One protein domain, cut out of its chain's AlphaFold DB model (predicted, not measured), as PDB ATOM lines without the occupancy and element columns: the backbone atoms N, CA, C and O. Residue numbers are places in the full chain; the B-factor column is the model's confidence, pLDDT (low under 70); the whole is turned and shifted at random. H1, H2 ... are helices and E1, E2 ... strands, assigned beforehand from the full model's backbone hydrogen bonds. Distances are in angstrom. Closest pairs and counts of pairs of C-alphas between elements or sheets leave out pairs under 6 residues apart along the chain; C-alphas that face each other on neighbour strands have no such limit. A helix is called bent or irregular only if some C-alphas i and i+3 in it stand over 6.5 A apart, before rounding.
ATOM      1  N   ARG A 111     -31.886 -30.768 -19.515       86.44
ATOM      2  CA  ARG A 111     -32.286 -30.107 -20.766       86.44
ATOM      3  C   ARG A 111     -33.751 -30.393 -21.043       86.44
ATOM      4  O   ARG A 111     -34.149 -31.547 -21.057       86.44
ATOM      5  N   PHE A 112     -34.538 -29.353 -21.276       89.44
ATOM      6  CA  PHE A 112     -35.961 -29.460 -21.553       89.44
ATOM      7  C   PHE A 112     -36.292 -28.994 -22.965       89.44
ATOM      8  O   PHE A 112     -35.896 -27.895 -23.352       89.44
ATOM      9  N   THR A 113     -37.110 -29.751 -23.688       89.62
ATOM     10  CA  THR A 113     -37.850 -29.261 -24.855       89.62
ATOM     11  C   THR A 113     -39.277 -28.902 -24.437       89.62
ATOM     12  O   THR A 113     -40.000 -29.741 -23.907       89.62
ATOM     13  N   GLN A 114     -39.719 -27.669 -24.680       88.62
ATOM     14  CA  GLN A 114     -41.100 -27.250 -24.438       88.62
ATOM     15  C   GLN A 114     -41.965 -27.476 -25.674       88.62
ATOM     16  O   GLN A 114     -41.675 -26.912 -26.726       88.62
ATOM     17  N   VAL A 115     -43.070 -28.204 -25.505       87.38
ATOM     18  CA  VAL A 115     -44.139 -28.373 -26.501       87.38
ATOM     19  C   VAL A 115     -45.461 -27.983 -25.840       87.38
ATOM     20  O   VAL A 115     -45.974 -28.673 -24.953       87.38
ATOM     21  N   GLY A 116     -46.005 -26.826 -26.215       86.19
ATOM     22  CA  GLY A 116     -47.159 -26.234 -25.530       86.19
ATOM     23  C   GLY A 116     -46.924 -26.013 -24.023       86.19
ATOM     24  O   GLY A 116     -46.030 -25.268 -23.622       86.19
ATOM     25  N   LYS A 117     -47.756 -26.648 -23.185       88.81
ATOM     26  CA  LYS A 117     -47.720 -26.582 -21.703       88.81
ATOM     27  C   LYS A 117     -46.918 -27.718 -21.056       88.81
ATOM     28  O   LYS A 117     -47.051 -27.986 -19.863       88.81
ATOM     29  N   VAL A 118     -46.133 -28.427 -21.854       89.38
ATOM     30  CA  VAL A 118     -45.409 -29.622 -21.439       89.38
ATOM     31  C   VAL A 118     -43.925 -29.415 -21.696       89.38
ATOM     32  O   VAL A 118     -43.547 -28.929 -22.761       89.38
ATOM     33  N   LEU A 119     -43.093 -29.789 -20.727       90.25
ATOM     34  CA  LEU A 119     -41.652 -29.915 -20.913       90.25
ATOM     35  C   LEU A 119     -41.282 -31.393 -21.014       90.25
ATOM     36  O   LEU A 119     -41.759 -32.210 -20.230       90.25
ATOM     37  N   PHE A 120     -40.422 -31.720 -21.965       89.94
ATOM     38  CA  PHE A 120     -39.808 -33.029 -22.113       89.94
ATOM     39  C   PHE A 120     -38.350 -32.917 -21.713       89.94
ATOM     40  O   PHE A 120     -37.621 -32.127 -22.305       89.94
ATOM     41  N   ASP A 121     -37.931 -33.671 -20.707       87.56
ATOM     42  CA  ASP A 121     -36.514 -33.825 -20.398       87.56
ATOM     43  C   ASP A 121     -35.847 -34.613 -21.535       87.56
ATOM     44  O   ASP A 121     -36.240 -35.740 -21.829       87.56
ATOM     45  N   GLU A 122     -34.871 -34.014 -22.213       83.44
ATOM     46  CA  GLU A 122     -34.193 -34.616 -23.366       83.44
ATOM     47  C   GLU A 122     -33.310 -35.805 -22.976       83.44
ATOM     48  O   GLU A 122     -33.095 -36.700 -23.795       83.44
ATOM     49  N   ASP A 123     -32.807 -35.834 -21.738       79.75
ATOM     50  CA  ASP A 123     -31.916 -36.893 -21.273       79.75
ATOM     51  C   ASP A 123     -32.706 -38.139 -20.847       79.75
ATOM     52  O   ASP A 123     -32.265 -39.269 -21.074       79.75
ATOM     53  N   SER A 124     -33.872 -37.945 -20.225       80.06
ATOM     54  CA  SER A 124     -34.702 -39.037 -19.694       80.06
ATOM     55  C   SER A 124     -35.926 -39.374 -20.555       80.06
ATOM     56  O   SER A 124     -36.480 -40.467 -20.433       80.06
ATOM     57  N   GLY A 125     -36.350 -38.465 -21.435       82.25
ATOM     58  CA  GLY A 125     -37.624 -38.535 -22.157       82.25
ATOM     59  C   GLY A 125     -38.845 -38.273 -21.269       82.25
ATOM     60  O   GLY A 125     -39.980 -38.459 -21.713       82.25
ATOM     61  N   GLU A 126     -38.639 -37.888 -20.009       87.44
ATOM     62  CA  GLU A 126     -39.711 -37.723 -19.038       87.44
ATOM     63  C   GLU A 126     -40.516 -36.444 -19.264       87.44
ATOM     64  O   GLU A 126     -39.995 -35.392 -19.637       87.44
ATOM     65  N   GLN A 127     -41.816 -36.544 -18.994       89.62
ATOM     66  CA  GLN A 127     -42.765 -35.462 -19.192       89.62
ATOM     67  C   GLN A 127     -43.008 -34.679 -17.900       89.62
ATOM     68  O   GLN A 127     -43.313 -35.251 -16.854       89.62
ATOM     69  N   TYR A 128     -42.975 -33.357 -18.020       91.31
ATOM     70  CA  TYR A 128     -43.253 -32.397 -16.965       91.31
ATOM     71  C   TYR A 128     -44.433 -31.521 -17.388       91.31
ATOM     72  O   TYR A 128     -44.366 -30.792 -18.377       91.31
ATOM     73  N   ASN A 129     -45.536 -31.599 -16.649       91.75
ATOM     74  CA  ASN A 129     -46.780 -30.918 -17.011       91.75
ATOM     75  C   ASN A 129     -46.923 -29.602 -16.256       91.75
ATOM     76  O   ASN A 129     -46.822 -29.602 -15.030       91.75
ATOM     77  N   GLU A 130     -47.189 -28.500 -16.962       91.94
ATOM     78  CA  GLU A 130     -47.472 -27.210 -16.325       91.94
ATOM     79  C   GLU A 130     -48.698 -27.333 -15.413       91.94
ATOM     80  O   GLU A 130     -49.795 -27.682 -15.852       91.94
ATOM     81  N   THR A 131     -48.509 -27.014 -14.141       90.31
ATOM     82  CA  THR A 131     -49.563 -27.010 -13.121       90.31
ATOM     83  C   THR A 131     -50.042 -25.600 -12.810       90.31
ATOM     84  O   THR A 131     -51.225 -25.388 -12.547       90.31
ATOM     85  N   LEU A 132     -49.133 -24.622 -12.834       86.50
ATOM     86  CA  LEU A 132     -49.438 -23.228 -12.539       86.50
ATOM     87  C   LEU A 132     -48.433 -22.295 -13.214       86.50
ATOM     88  O   LEU A 132     -47.228 -22.396 -12.986       86.50
ATOM     89  N   ALA A 133     -48.936 -21.326 -13.974       82.25
ATOM     90  CA  ALA A 133     -48.118 -20.253 -14.523       82.25
ATOM     91  C   ALA A 133     -47.958 -19.109 -13.509       82.25
ATOM     92  O   ALA A 133     -48.954 -18.633 -12.955       82.25
ATOM     93  N   LEU A 134     -46.730 -18.631 -13.276       78.69
ATOM     94  CA  LEU A 134     -46.511 -17.422 -12.480       78.69
ATOM     95  C   LEU A 134     -46.463 -16.201 -13.393       78.69
ATOM     96  O   LEU A 134     -45.718 -16.143 -14.369       78.69
ATOM     97  N   GLN A 135     -47.232 -15.173 -13.038       60.94
ATOM     98  CA  GLN A 135     -47.109 -13.879 -13.697       60.94
ATOM     99  C   GLN A 135     -45.750 -13.265 -13.335       60.94
ATOM    100  O   GLN A 135     -45.476 -12.980 -12.164       60.94
ATOM    101  N   GLY A 136     -44.890 -13.111 -14.346       53.78
ATOM    102  CA  GLY A 136     -43.487 -12.742 -14.184       53.78
ATOM    103  C   GLY A 136     -43.281 -11.454 -13.384       53.78
ATOM    104  O   GLY A 136     -43.916 -10.427 -13.629       53.78
ATOM    105  N   ARG A 137     -42.353 -11.498 -12.423       51.12
ATOM    106  CA  ARG A 137     -41.863 -10.323 -11.692       51.12
ATOM    107  C   ARG A 137     -40.337 -10.279 -11.745       51.12
ATOM    108  O   ARG A 137     -39.680 -10.697 -10.803       51.12
ATOM    109  N   GLY A 138     -39.786  -9.711 -12.818       52.16
ATOM    110  CA  GLY A 138     -38.373  -9.305 -12.884       52.16
ATOM    111  C   GLY A 138     -37.370 -10.330 -13.420       52.16
ATOM    112  O   GLY A 138     -36.196  -9.991 -13.466       52.16
ATOM    113  N   GLN A 139     -37.815 -11.512 -13.842       60.25
ATOM    114  CA  GLN A 139     -36.998 -12.518 -14.537       60.25
ATOM    115  C   GLN A 139     -37.002 -12.284 -16.064       60.25
ATOM    116  O   GLN A 139     -37.900 -11.607 -16.578       60.25
ATOM    117  N   ALA A 140     -36.024 -12.839 -16.786       56.56
ATOM    118  CA  ALA A 140     -35.885 -12.651 -18.235       56.56
ATOM    119  C   ALA A 140     -37.023 -13.290 -19.064       56.56
ATOM    120  O   ALA A 140     -37.330 -12.794 -20.151       56.56
ATOM    121  N   GLY A 141     -37.665 -14.353 -18.557       69.62
ATOM    122  CA  GLY A 141     -38.694 -15.104 -19.289       69.62
ATOM    123  C   GLY A 141     -39.815 -15.710 -18.429       69.62
ATOM    124  O   GLY A 141     -40.341 -15.078 -17.505       69.62
ATOM    125  N   LEU A 142     -40.252 -16.925 -18.780       73.75
ATOM    126  CA  LEU A 142     -41.323 -17.643 -18.078       73.75
ATOM    127  C   LEU A 142     -40.862 -18.099 -16.687       73.75
ATOM    128  O   LEU A 142     -39.705 -18.451 -16.492       73.75
ATOM    129  N   ALA A 143     -41.783 -18.152 -15.724       86.00
ATOM    130  CA  ALA A 143     -41.595 -18.952 -14.518       86.00
ATOM    131  C   ALA A 143     -42.880 -19.699 -14.224       86.00
ATOM    132  O   ALA A 143     -43.899 -19.080 -13.931       86.00
ATOM    133  N   ASN A 144     -42.826 -21.020 -14.294       88.88
ATOM    134  CA  ASN A 144     -43.998 -21.862 -14.118       88.88
ATOM    135  C   ASN A 144     -43.656 -23.024 -13.190       88.88
ATOM    136  O   ASN A 144     -42.500 -23.449 -13.086       88.88
ATOM    137  N   PHE A 145     -44.679 -23.531 -12.517       91.06
ATOM    138  CA  PHE A 145     -44.606 -24.800 -11.822       91.06
ATOM    139  C   PHE A 145     -44.935 -25.939 -12.782       91.06
ATOM    140  O   PHE A 145     -45.878 -25.845 -13.572       91.06
ATOM    141  N   TYR A 146     -44.148 -27.006 -12.688       92.06
ATOM    142  CA  TYR A 146     -44.310 -28.217 -13.473       92.06
ATOM    143  C   TYR A 146     -44.305 -29.445 -12.569       92.06
ATOM    144  O   TYR A 146     -43.402 -29.610 -11.747       92.06
ATOM    145  N   MET A 147     -45.285 -30.326 -12.746       92.69
ATOM    146  CA  MET A 147     -45.319 -31.635 -12.099       92.69
ATOM    147  C   MET A 147     -44.439 -32.610 -12.875       92.69
ATOM    148  O   MET A 147     -44.723 -32.882 -14.043       92.69
ATOM    149  N   GLY A 148     -43.392 -33.123 -12.230       87.75
ATOM    150  CA  GLY A 148     -42.550 -34.179 -12.781       87.75
ATOM    151  C   GLY A 148     -43.172 -35.575 -12.642       87.75
ATOM    152  O   GLY A 148     -44.159 -35.760 -11.922       87.75
ATOM    153  N   PRO A 149     -42.578 -36.587 -13.290       82.75
ATOM    154  CA  PRO A 149     -43.052 -37.977 -13.242       82.75
ATOM    155  C   PRO A 149     -42.895 -38.620 -11.859       82.75
ATOM    156  O   PRO A 149     -43.576 -39.589 -11.538       82.75
ATOM    157  N   ASP A 150     -42.023 -38.063 -11.018       81.81
ATOM    158  CA  ASP A 150     -41.826 -38.466  -9.629       81.81
ATOM    159  C   ASP A 150     -42.903 -37.917  -8.680       81.81
ATOM    160  O   ASP A 150     -42.792 -38.066  -7.462       81.81
ATOM    161  N   GLY A 151     -43.932 -37.256  -9.221       84.19
ATOM    162  CA  GLY A 151     -44.989 -36.615  -8.447       84.19
ATOM    163  C   GLY A 151     -44.511 -35.382  -7.678       84.19
ATOM    164  O   GLY A 151     -45.234 -34.893  -6.809       84.19
ATOM    165  N   LYS A 152     -43.302 -34.876  -7.968       85.81
ATOM    166  CA  LYS A 152     -42.788 -33.642  -7.377       85.81
ATOM    167  C   LYS A 152     -42.956 -32.482  -8.333       85.81
ATOM    168  O   LYS A 152     -42.567 -32.526  -9.502       85.81
ATOM    169  N   GLU A 153     -43.476 -31.402  -7.785       90.12
ATOM    170  CA  GLU A 153     -43.626 -30.155  -8.504       90.12
ATOM    171  C   GLU A 153     -42.367 -29.299  -8.373       90.12
ATOM    172  O   GLU A 153     -41.817 -29.130  -7.282       90.12
ATOM    173  N   ARG A 154     -41.914 -28.739  -9.492       90.81
ATOM    174  CA  ARG A 154     -40.706 -27.920  -9.594       90.81
ATOM    175  C   ARG A 154     -41.049 -26.568 -10.182       90.81
ATOM    176  O   ARG A 154     -41.840 -26.483 -11.116       90.81
ATOM    177  N   LEU A 155     -40.447 -25.513  -9.650       90.75
ATOM    178  CA  LEU A 155     -40.412 -24.219 -10.305       90.75
ATOM    179  C   LEU A 155     -39.265 -24.204 -11.315       90.75
ATOM    180  O   LEU A 155     -38.112 -24.423 -10.945       90.75
ATOM    181  N   ILE A 156     -39.590 -23.888 -12.564       90.00
ATOM    182  CA  ILE A 156     -38.614 -23.676 -13.631       90.00
ATOM    183  C   ILE A 156     -38.727 -22.214 -14.056       90.00
ATOM    184  O   ILE A 156     -39.785 -21.790 -14.528       90.00
ATOM    185  N   LYS A 157     -37.656 -21.445 -13.827       88.38
ATOM    186  CA  LYS A 157     -37.570 -20.001 -14.092       88.38
ATOM    187  C   LYS A 157     -36.578 -19.738 -15.216       88.38
ATOM    188  O   LYS A 157     -35.421 -20.109 -15.085       88.38
ATOM    189  N   GLU A 158     -36.992 -19.068 -16.280       88.12
ATOM    190  CA  GLU A 158     -36.075 -18.466 -17.250       88.12
ATOM    191  C   GLU A 158     -35.524 -17.156 -16.693       88.12
ATOM    192  O   GLU A 158     -36.281 -16.205 -16.459       88.12
ATOM    193  N   ASP A 159     -34.208 -17.097 -16.524       85.56
ATOM    194  CA  ASP A 159     -33.516 -15.926 -15.993       85.56
ATOM    195  C   ASP A 159     -32.236 -15.620 -16.779       85.56
ATOM    196  O   ASP A 159     -31.900 -16.317 -17.742       85.56
ATOM    197  N   ASP A 160     -31.523 -14.560 -16.397       88.31
ATOM    198  CA  ASP A 160     -30.213 -14.282 -16.978       88.31
ATOM    199  C   ASP A 160     -29.205 -15.411 -16.690       88.31
ATOM    200  O   ASP A 160     -29.271 -16.132 -15.685       88.31
ATOM    201  N   VAL A 161     -28.281 -15.601 -17.635       90.31
ATOM    202  CA  VAL A 161     -27.389 -16.768 -17.678       90.31
ATOM    203  C   VAL A 161     -26.465 -16.798 -16.459       90.31
ATOM    204  O   VAL A 161     -26.189 -17.868 -15.912       90.31
ATOM    205  N   ALA A 162     -26.007 -15.622 -16.017       90.44
ATOM    206  CA  ALA A 162     -25.182 -15.477 -14.827       90.44
ATOM    207  C   ALA A 162     -25.961 -15.753 -13.537       90.44
ATOM    208  O   ALA A 162     -25.450 -16.471 -12.679       90.44
ATOM    209  N   THR A 163     -27.187 -15.248 -13.396       88.38
ATOM    210  CA  THR A 163     -28.049 -15.517 -12.238       88.38
ATOM    211  C   THR A 163     -28.304 -17.010 -12.099       88.38
ATOM    212  O   THR A 163     -28.066 -17.558 -11.023       88.38
ATOM    213  N   CYS A 164     -28.674 -17.700 -13.183       90.38
ATOM    214  CA  CYS A 164     -28.856 -19.152 -13.152       90.38
ATOM    215  C   CYS A 164     -27.574 -19.866 -12.692       90.38
ATOM    216  O   CYS A 164     -27.625 -20.692 -11.779       90.38
ATOM    217  N   LEU A 165     -26.417 -19.517 -13.274       91.88
ATOM    218  CA  LEU A 165     -25.115 -20.090 -12.911       91.88
ATOM    219  C   LEU A 165     -24.781 -19.887 -11.427       91.88
ATOM    220  O   LEU A 165     -24.334 -20.815 -10.748       91.88
ATOM    221  N   MET A 166     -25.008 -18.684 -10.906       90.69
ATOM    222  CA  MET A 166     -24.675 -18.334  -9.528       90.69
ATOM    223  C   MET A 166     -25.648 -18.946  -8.510       90.69
ATOM    224  O   MET A 166     -25.187 -19.404  -7.457       90.69
ATOM    225  N   GLU A 167     -26.948 -19.027  -8.830       88.38
ATOM    226  CA  GLU A 167     -27.938 -19.790  -8.050       88.38
ATOM    227  C   GLU A 167     -27.544 -21.268  -7.988       88.38
ATOM    228  O   GLU A 167     -27.446 -21.834  -6.897       88.38
ATOM    229  N   GLY A 168     -27.243 -21.863  -9.147       90.06
ATOM    230  CA  GLY A 168     -26.815 -23.256  -9.260       90.06
ATOM    231  C   GLY A 168     -25.529 -23.543  -8.495       90.06
ATOM    232  O   GLY A 168     -25.388 -24.597  -7.879       90.06
ATOM    233  N   THR A 169     -24.580 -22.604  -8.490       91.56
ATOM    234  CA  THR A 169     -23.309 -22.792  -7.781       91.56
ATOM    235  C   THR A 169     -23.532 -22.901  -6.272       91.56
ATOM    236  O   THR A 169     -22.837 -23.674  -5.628       91.56
ATOM    237  N   ALA A 170     -24.505 -22.194  -5.680       91.19
ATOM    238  CA  ALA A 170     -24.742 -22.217  -4.226       91.19
ATOM    239  C   ALA A 170     -25.142 -23.603  -3.679       91.19
ATOM    240  O   ALA A 170     -25.074 -23.852  -2.475       91.19
ATOM    241  N   TYR A 171     -25.514 -24.520  -4.566       88.19
ATOM    242  CA  TYR A 171     -25.893 -25.891  -4.259       88.19
ATOM    243  C   TYR A 171     -24.795 -26.703  -3.542       88.19
ATOM    244  O   TYR A 171     -25.118 -27.631  -2.797       88.19
ATOM    245  N   TYR A 172     -23.512 -26.315  -3.660       89.31
ATOM    246  CA  TYR A 172     -22.423 -26.969  -2.916       89.31
ATOM    247  C   TYR A 172     -22.652 -26.957  -1.399       89.31
ATOM    248  O   TYR A 172     -22.209 -27.870  -0.707       89.31
ATOM    249  N   ILE A 173     -23.357 -25.945  -0.871       89.62
ATOM    250  CA  ILE A 173     -23.636 -25.812   0.565       89.62
ATOM    251  C   ILE A 173     -24.384 -27.043   1.078       89.62
ATOM    252  O   ILE A 173     -24.107 -27.550   2.168       89.62
ATOM    253  N   ARG A 174     -25.318 -27.531   0.261       85.75
ATOM    254  CA  ARG A 174     -26.097 -28.729   0.536       85.75
ATOM    255  C   ARG A 174     -25.262 -29.990   0.350       85.75
ATOM    256  O   ARG A 174     -25.250 -30.832   1.240       85.75
ATOM    257  N   ASP A 175     -24.565 -30.114  -0.778       81.44
ATOM    258  CA  ASP A 175     -23.832 -31.340  -1.138       81.44
ATOM    259  C   ASP A 175     -22.649 -31.625  -0.215       81.44
ATOM    260  O   ASP A 175     -22.315 -32.779   0.040       81.44
ATOM    261  N   MET A 176     -22.046 -30.574   0.330       80.75
ATOM    262  CA  MET A 176     -20.996 -30.691   1.329       80.75
ATOM    263  C   MET A 176     -21.520 -30.911   2.754       80.75
ATOM    264  O   MET A 176     -20.715 -31.092   3.665       80.75
ATOM    265  N   GLY A 177     -22.838 -30.857   2.980       78.56
ATOM    266  CA  GLY A 177     -23.419 -30.993   4.317       78.56
ATOM    267  C   GLY A 177     -22.987 -29.885   5.282       78.56
ATOM    268  O   GLY A 177     -22.782 -30.150   6.465       78.56
ATOM    269  N   ILE A 178     -22.811 -28.649   4.792       84.50
ATOM    270  CA  ILE A 178     -22.406 -27.511   5.638       84.50
ATOM    271  C   ILE A 178     -23.480 -27.221   6.695       84.50
ATOM    272  O   ILE A 178     -23.173 -26.926   7.852       84.50
ATOM    273  N   LEU A 179     -24.749 -27.310   6.286       85.00
ATOM    274  CA  LEU A 179     -25.897 -27.224   7.183       85.00
ATOM    275  C   LEU A 179     -26.179 -28.610   7.800       85.00
ATOM    276  O   LEU A 179     -26.129 -29.607   7.076       85.00
ATOM    277  N   PRO A 180     -26.514 -28.691   9.101       76.06
ATOM    278  CA  PRO A 180     -26.771 -29.964   9.773       76.06
ATOM    279  C   PRO A 180     -28.015 -30.664   9.219       76.06
ATOM    280  O   PRO A 180     -28.925 -30.006   8.716       76.06
ATOM    281  N   GLY A 181     -28.069 -31.995   9.350       70.75
ATOM    282  CA  GLY A 181     -28.958 -32.897   8.604       70.75
ATOM    283  C   GLY A 181     -30.360 -32.357   8.297       70.75
ATOM    284  O   GLY A 181     -30.676 -32.056   7.145       70.75
ATOM    285  N   ASN A 182     -31.208 -32.191   9.316       72.50
ATOM    286  CA  ASN A 182     -32.594 -31.723   9.153       72.50
ATOM    287  C   ASN A 182     -32.708 -30.249   8.702       72.50
ATOM    288  O   ASN A 182     -33.725 -29.870   8.113       72.50
ATOM    289  N   LEU A 183     -31.680 -29.427   8.935       84.75
ATOM    290  CA  LEU A 183     -31.623 -28.030   8.500       84.75
ATOM    291  C   LEU A 183     -31.122 -27.869   7.062       84.75
ATOM    292  O   LEU A 183     -31.325 -26.800   6.488       84.75
ATOM    293  N   GLY A 184     -30.555 -28.908   6.439       82.25
ATOM    294  CA  GLY A 184     -30.139 -28.873   5.031       82.25
ATOM    295  C   GLY A 184     -31.281 -28.535   4.061       82.25
ATOM    296  O   GLY A 184     -31.050 -27.935   3.017       82.25
ATOM    297  N   SER A 185     -32.526 -28.840   4.442       84.88
ATOM    298  CA  SER A 185     -33.738 -28.513   3.672       84.88
ATOM    299  C   SER A 185     -34.298 -27.101   3.915       84.88
ATOM    300  O   SER A 185     -35.305 -26.725   3.308       84.88
ATOM    301  N   SER A 186     -33.663 -26.317   4.796       90.94
ATOM    302  CA  SER A 186     -34.076 -24.940   5.121       90.94
ATOM    303  C   SER A 186     -33.731 -23.949   4.014       90.94
ATOM    304  O   SER A 186     -34.233 -22.828   4.015       90.94
ATOM    305  N   VAL A 187     -32.876 -24.343   3.070       91.94
ATOM    306  CA  VAL A 187     -32.540 -23.564   1.879       91.94
ATOM    307  C   VAL A 187     -32.981 -24.352   0.654       91.94
ATOM    308  O   VAL A 187     -32.588 -25.501   0.463       91.94
ATOM    309  N   ASN A 188     -33.821 -23.732  -0.167       91.00
ATOM    310  CA  ASN A 188     -34.267 -24.277  -1.435       91.00
ATOM    311  C   ASN A 188     -33.268 -23.874  -2.519       91.00
ATOM    312  O   ASN A 188     -33.300 -22.750  -3.021       91.00
ATOM    313  N   PHE A 189     -32.332 -24.770  -2.815       89.56
ATOM    314  CA  PHE A 189     -31.316 -24.537  -3.833       89.56
ATOM    315  C   PHE A 189     -31.876 -24.817  -5.228       89.56
ATOM    316  O   PHE A 189     -32.597 -25.796  -5.425       89.56
ATOM    317  N   ALA A 190     -31.493 -23.983  -6.192       89.69
ATOM    318  CA  ALA A 190     -31.771 -24.222  -7.597       89.69
ATOM    319  C   ALA A 190     -30.576 -24.901  -8.281       89.69
ATOM    320  O   ALA A 190     -29.449 -24.850  -7.788       89.69
ATOM    321  N   THR A 191     -30.825 -25.516  -9.430       90.31
ATOM    322  CA  THR A 191     -29.802 -25.993 -10.372       90.31
ATOM    323  C   THR A 191     -29.997 -25.317 -11.722       90.31
ATOM    324  O   THR A 191     -31.101 -24.868 -12.033       90.31
ATOM    325  N   VAL A 192     -28.936 -25.218 -12.521       90.81
ATOM    326  CA  VAL A 192     -29.018 -24.722 -13.897       90.81
ATOM    327  C   VAL A 192     -29.619 -25.799 -14.791       90.81
ATOM    328  O   VAL A 192     -29.280 -26.974 -14.678       90.81
ATOM    329  N   GLY A 193     -30.463 -25.385 -15.725       90.69
ATOM    330  CA  GLY A 193     -30.924 -26.205 -16.834       90.69
ATOM    331  C   GLY A 193     -30.979 -25.424 -18.138       90.69
ATOM    332  O   GLY A 193     -30.727 -24.218 -18.191       90.69
ATOM    333  N   THR A 194     -31.331 -26.131 -19.203       91.12
ATOM    334  CA  THR A 194     -31.561 -25.553 -20.531       91.12
ATOM    335  C   THR A 194     -33.014 -25.754 -20.933       91.12
ATOM    336  O   THR A 194     -33.576 -26.813 -20.674       91.12
ATOM    337  N   LEU A 195     -33.607 -24.766 -21.596       90.00
ATOM    338  CA  LEU A 195     -34.952 -24.833 -22.155       90.00
ATOM    339  C   LEU A 195     -34.927 -24.507 -23.651       90.00
ATOM    340  O   LEU A 195     -34.529 -23.415 -24.049       90.00
ATOM    341  N   ILE A 196     -35.397 -25.430 -24.480       89.06
ATOM    342  CA  ILE A 196     -35.581 -25.263 -25.921       89.06
ATOM    343  C   ILE A 196     -37.077 -25.145 -26.183       89.06
ATOM    344  O   ILE A 196     -37.831 -26.090 -25.972       89.06
ATOM    345  N   LYS A 197     -37.526 -23.975 -26.635       86.38
ATOM    346  CA  LYS A 197     -38.939 -23.748 -26.961       86.38
ATOM    347  C   LYS A 197     -39.252 -24.220 -28.371       86.38
ATOM    348  O   LYS A 197     -38.467 -23.971 -29.285       86.38
ATOM    349  N   GLU A 198     -40.420 -24.829 -28.558       81.38
ATOM    350  CA  GLU A 198     -40.943 -25.145 -29.886       81.38
ATOM    351  C   GLU A 198     -40.897 -23.909 -30.803       81.38
ATOM    352  O   GLU A 198     -41.366 -22.825 -30.452       81.38
ATOM    353  N   GLY A 199     -40.265 -24.059 -31.969       76.69
ATOM    354  CA  GLY A 199     -40.088 -22.975 -32.941       76.69
ATOM    355  C   GLY A 199     -38.992 -21.949 -32.611       76.69
ATOM    356  O   GLY A 199     -38.727 -21.082 -33.444       76.69
ATOM    357  N   SER A 200     -38.318 -22.039 -31.458       81.12
ATOM    358  CA  SER A 200     -37.141 -21.216 -31.146       81.12
ATOM    359  C   SER A 200     -35.860 -21.883 -31.641       81.12
ATOM    360  O   SER A 200     -35.625 -23.062 -31.395       81.12
ATOM    361  N   GLN A 201     -34.991 -21.109 -32.295       72.00
ATOM    362  CA  GLN A 201     -33.645 -21.565 -32.667       72.00
ATOM    363  C   GLN A 201     -32.626 -21.402 -31.531       72.00
ATOM    364  O   GLN A 201     -31.563 -22.017 -31.573       72.00
ATOM    365  N   SER A 202     -32.950 -20.598 -30.513       80.75
ATOM    366  CA  SER A 202     -32.053 -20.319 -29.395       80.75
ATOM    367  C   SER A 202     -32.593 -20.943 -28.100       80.75
ATOM    368  O   SER A 202     -33.725 -20.631 -27.716       80.75
ATOM    369  N   PRO A 203     -31.810 -21.798 -27.417       87.56
ATOM    370  CA  PRO A 203     -32.104 -22.270 -26.078       87.56
ATOM    371  C   PRO A 203     -32.003 -21.120 -25.075       87.56
ATOM    372  O   PRO A 203     -31.127 -20.258 -25.176       87.56
ATOM    373  N   SER A 204     -32.879 -21.149 -24.083       88.50
ATOM    374  CA  SER A 204     -32.844 -20.303 -22.896       88.50
ATOM    375  C   SER A 204     -32.199 -21.067 -21.740       88.50
ATOM    376  O   SER A 204     -32.217 -22.300 -21.712       88.50
ATOM    377  N   VAL A 205     -31.637 -20.347 -20.773       91.06
ATOM    378  CA  VAL A 205     -31.151 -20.944 -19.524       91.06
ATOM    379  C   VAL A 205     -32.214 -20.779 -18.455       91.06
ATOM    380  O   VAL A 205     -32.898 -19.756 -18.396       91.06
ATOM    381  N   VAL A 206     -32.380 -21.821 -17.649       90.94
ATOM    382  CA  VAL A 206     -33.368 -21.853 -16.577       90.94
ATOM    383  C   VAL A 206     -32.720 -22.198 -15.247       90.94
ATOM    384  O   VAL A 206     -31.743 -22.946 -15.209       90.94
ATOM    385  N   SER A 207     -33.294 -21.704 -14.153       90.62
ATOM    386  CA  SER A 207     -33.054 -22.255 -12.826       90.62
ATOM    387  C   SER A 207     -34.221 -23.145 -12.398       90.62
ATOM    388  O   SER A 207     -35.398 -22.804 -12.554       90.62
ATOM    389  N   ILE A 208     -33.878 -24.339 -11.920       89.81
ATOM    390  CA  ILE A 208     -34.803 -25.416 -11.571       89.81
ATOM    391  C   ILE A 208     -34.725 -25.620 -10.064       89.81
ATOM    392  O   ILE A 208     -33.660 -25.957  -9.545       89.81
ATOM    393  N   GLN A 209     -35.841 -25.439  -9.364       89.56
ATOM    394  CA  GLN A 209     -35.930 -25.643  -7.917       89.56
ATOM    395  C   GLN A 209     -37.207 -26.392  -7.545       89.56
ATOM    396  O   GLN A 209     -38.242 -26.214  -8.183       89.56
ATOM    397  N   ASP A 210     -37.167 -27.203  -6.493       89.69
ATOM    398  CA  ASP A 210     -38.373 -27.866  -5.996       89.69
ATOM    399  C   ASP A 210     -39.377 -26.816  -5.488       89.69
ATOM    400  O   ASP A 210     -39.000 -25.782  -4.921       89.69
ATOM    401  N   ARG A 211     -40.680 -27.052  -5.681       89.38
ATOM    402  CA  ARG A 211     -41.700 -26.185  -5.090       89.38
ATOM    403  C   ARG A 211     -41.684 -26.358  -3.575       89.38
ATOM    404  O   ARG A 211     -41.743 -27.468  -3.049       89.38
TER     405      ARG A 211
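Overview. This is residues 111 to 211 of the 802 residues of an uncharacterized protein of Candidatus Berkiella aquae (UniProt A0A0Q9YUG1). Seven strands, E1 to E7, make a small closed barrel, with helix H1 packed on its outside along E6 and E7. Beyond H1 the short helices H2 and H3 lie off the barrel in a small loop-rich lobe at one end of the longest axis, from which residues 187 to 190 lead back into E6; the link between E6 and E7 lies at the other end. The printed part has 101 residues, with three named helices and seven named strands in the order E1 E2 E3 E4 E5 H1 H2 H3 E6 E7, and its class is mixed, helices and strands. Round the ring run E1, E2, E3, E4, E5, E7, E6 and back to E1, a mixed sheet whose one parallel pair is E6 and E1. The whole is compact, with a radius of gyration of the C-alphas of 14.0 A, yet only just elongated in outline, spanning 45 by 29 by 27 A.

Arrangement. E1, residues 111 to 115, and E2, residues 118 to 121, form an antiparallel hairpin, with N 113 and O 120 2.8 A apart, within hydrogen-bond range. E3, residues 127 to 134, forms a hairpin with E2, and N 119 and O 128 are 2.9 A apart. E3 bends by 60 degrees at residue 131, and its pairing is staggered: residues 127 to 129 pair with E2 and residues 129 to 134 with E4, residues 143 to 147. In the hairpin of E3 and E4, N 131 and O 145 are 2.9 A apart. E4 and E5, residues 153 to 158, form another hairpin, with N 146 and O 154 2.8 A apart. E1 to E5 are a meander, each strand the antiparallel neighbour of the one before. E7, residues 204 to 210, is antiparallel to E5, with N 155 and O 209 2.7 A apart. E6, residues 191 to 197, forms a hairpin with E7, with N 193 and O 206 2.8 A apart. E6 and E1 are parallel, their directions 34 degrees apart, and N 112 and O 194 are 2.8 A apart; this pair closes the barrel. H1, residues 161 to 169, is on the barrel and outside it, at a height over the sheet of 7.8 A. It lies over E6 and E7 and runs along the strands, at 2 degrees to E6 on the local plane. The closest C-alphas of H1 and E6 are those of Gly 168 and Thr 191, 4.2 A apart. H2, residues 172 to 175, and H3, residues 181 to 186, are not on the barrel. They are close but not clearly touching, the closest C-alphas being those of Arg 174 and Gly 184, 6.0 A apart. H1 and H2 meet only through their link, and H1 and H3 are apart. Every O i to N i+4 pair of H1 is within hydrogen-bond range; H3 has 0 of 2 such pairs but 2 of 3 O i to N i+3 pairs within range, and H2 is too short for an O i to N i+4 pair.

Along the chain. E1 begins at C-alpha 111, (-32.286, -30.107, -20.766). E3 is the longest strand by residues and measures 19.6 A from first to last C-alpha; E6 measures 19.1 A and E7 19.3 A. E5 measures 16.4 A. H1, the longest helix, measures 12.3 A and begins at C-alpha 161, (-27.389, -16.768, -17.678). H3 is neither bent nor irregular, but only just: C-alphas 182 and 185 are 6.5 A apart. E7 ends at C-alpha 210, (-38.373, -27.866, -5.996).

Size, cuts and confidence. The two C-alphas farthest apart are those of Pro 180 and Gly 199, 45.3 A. The printed part has no cut and no long link; the links from E3 to E4 and from E6 to E7 are short, and the others are tight. The mean pLDDT of the printed part is 84.9, and residues 135 to 141, between E3 and E4, are under 70.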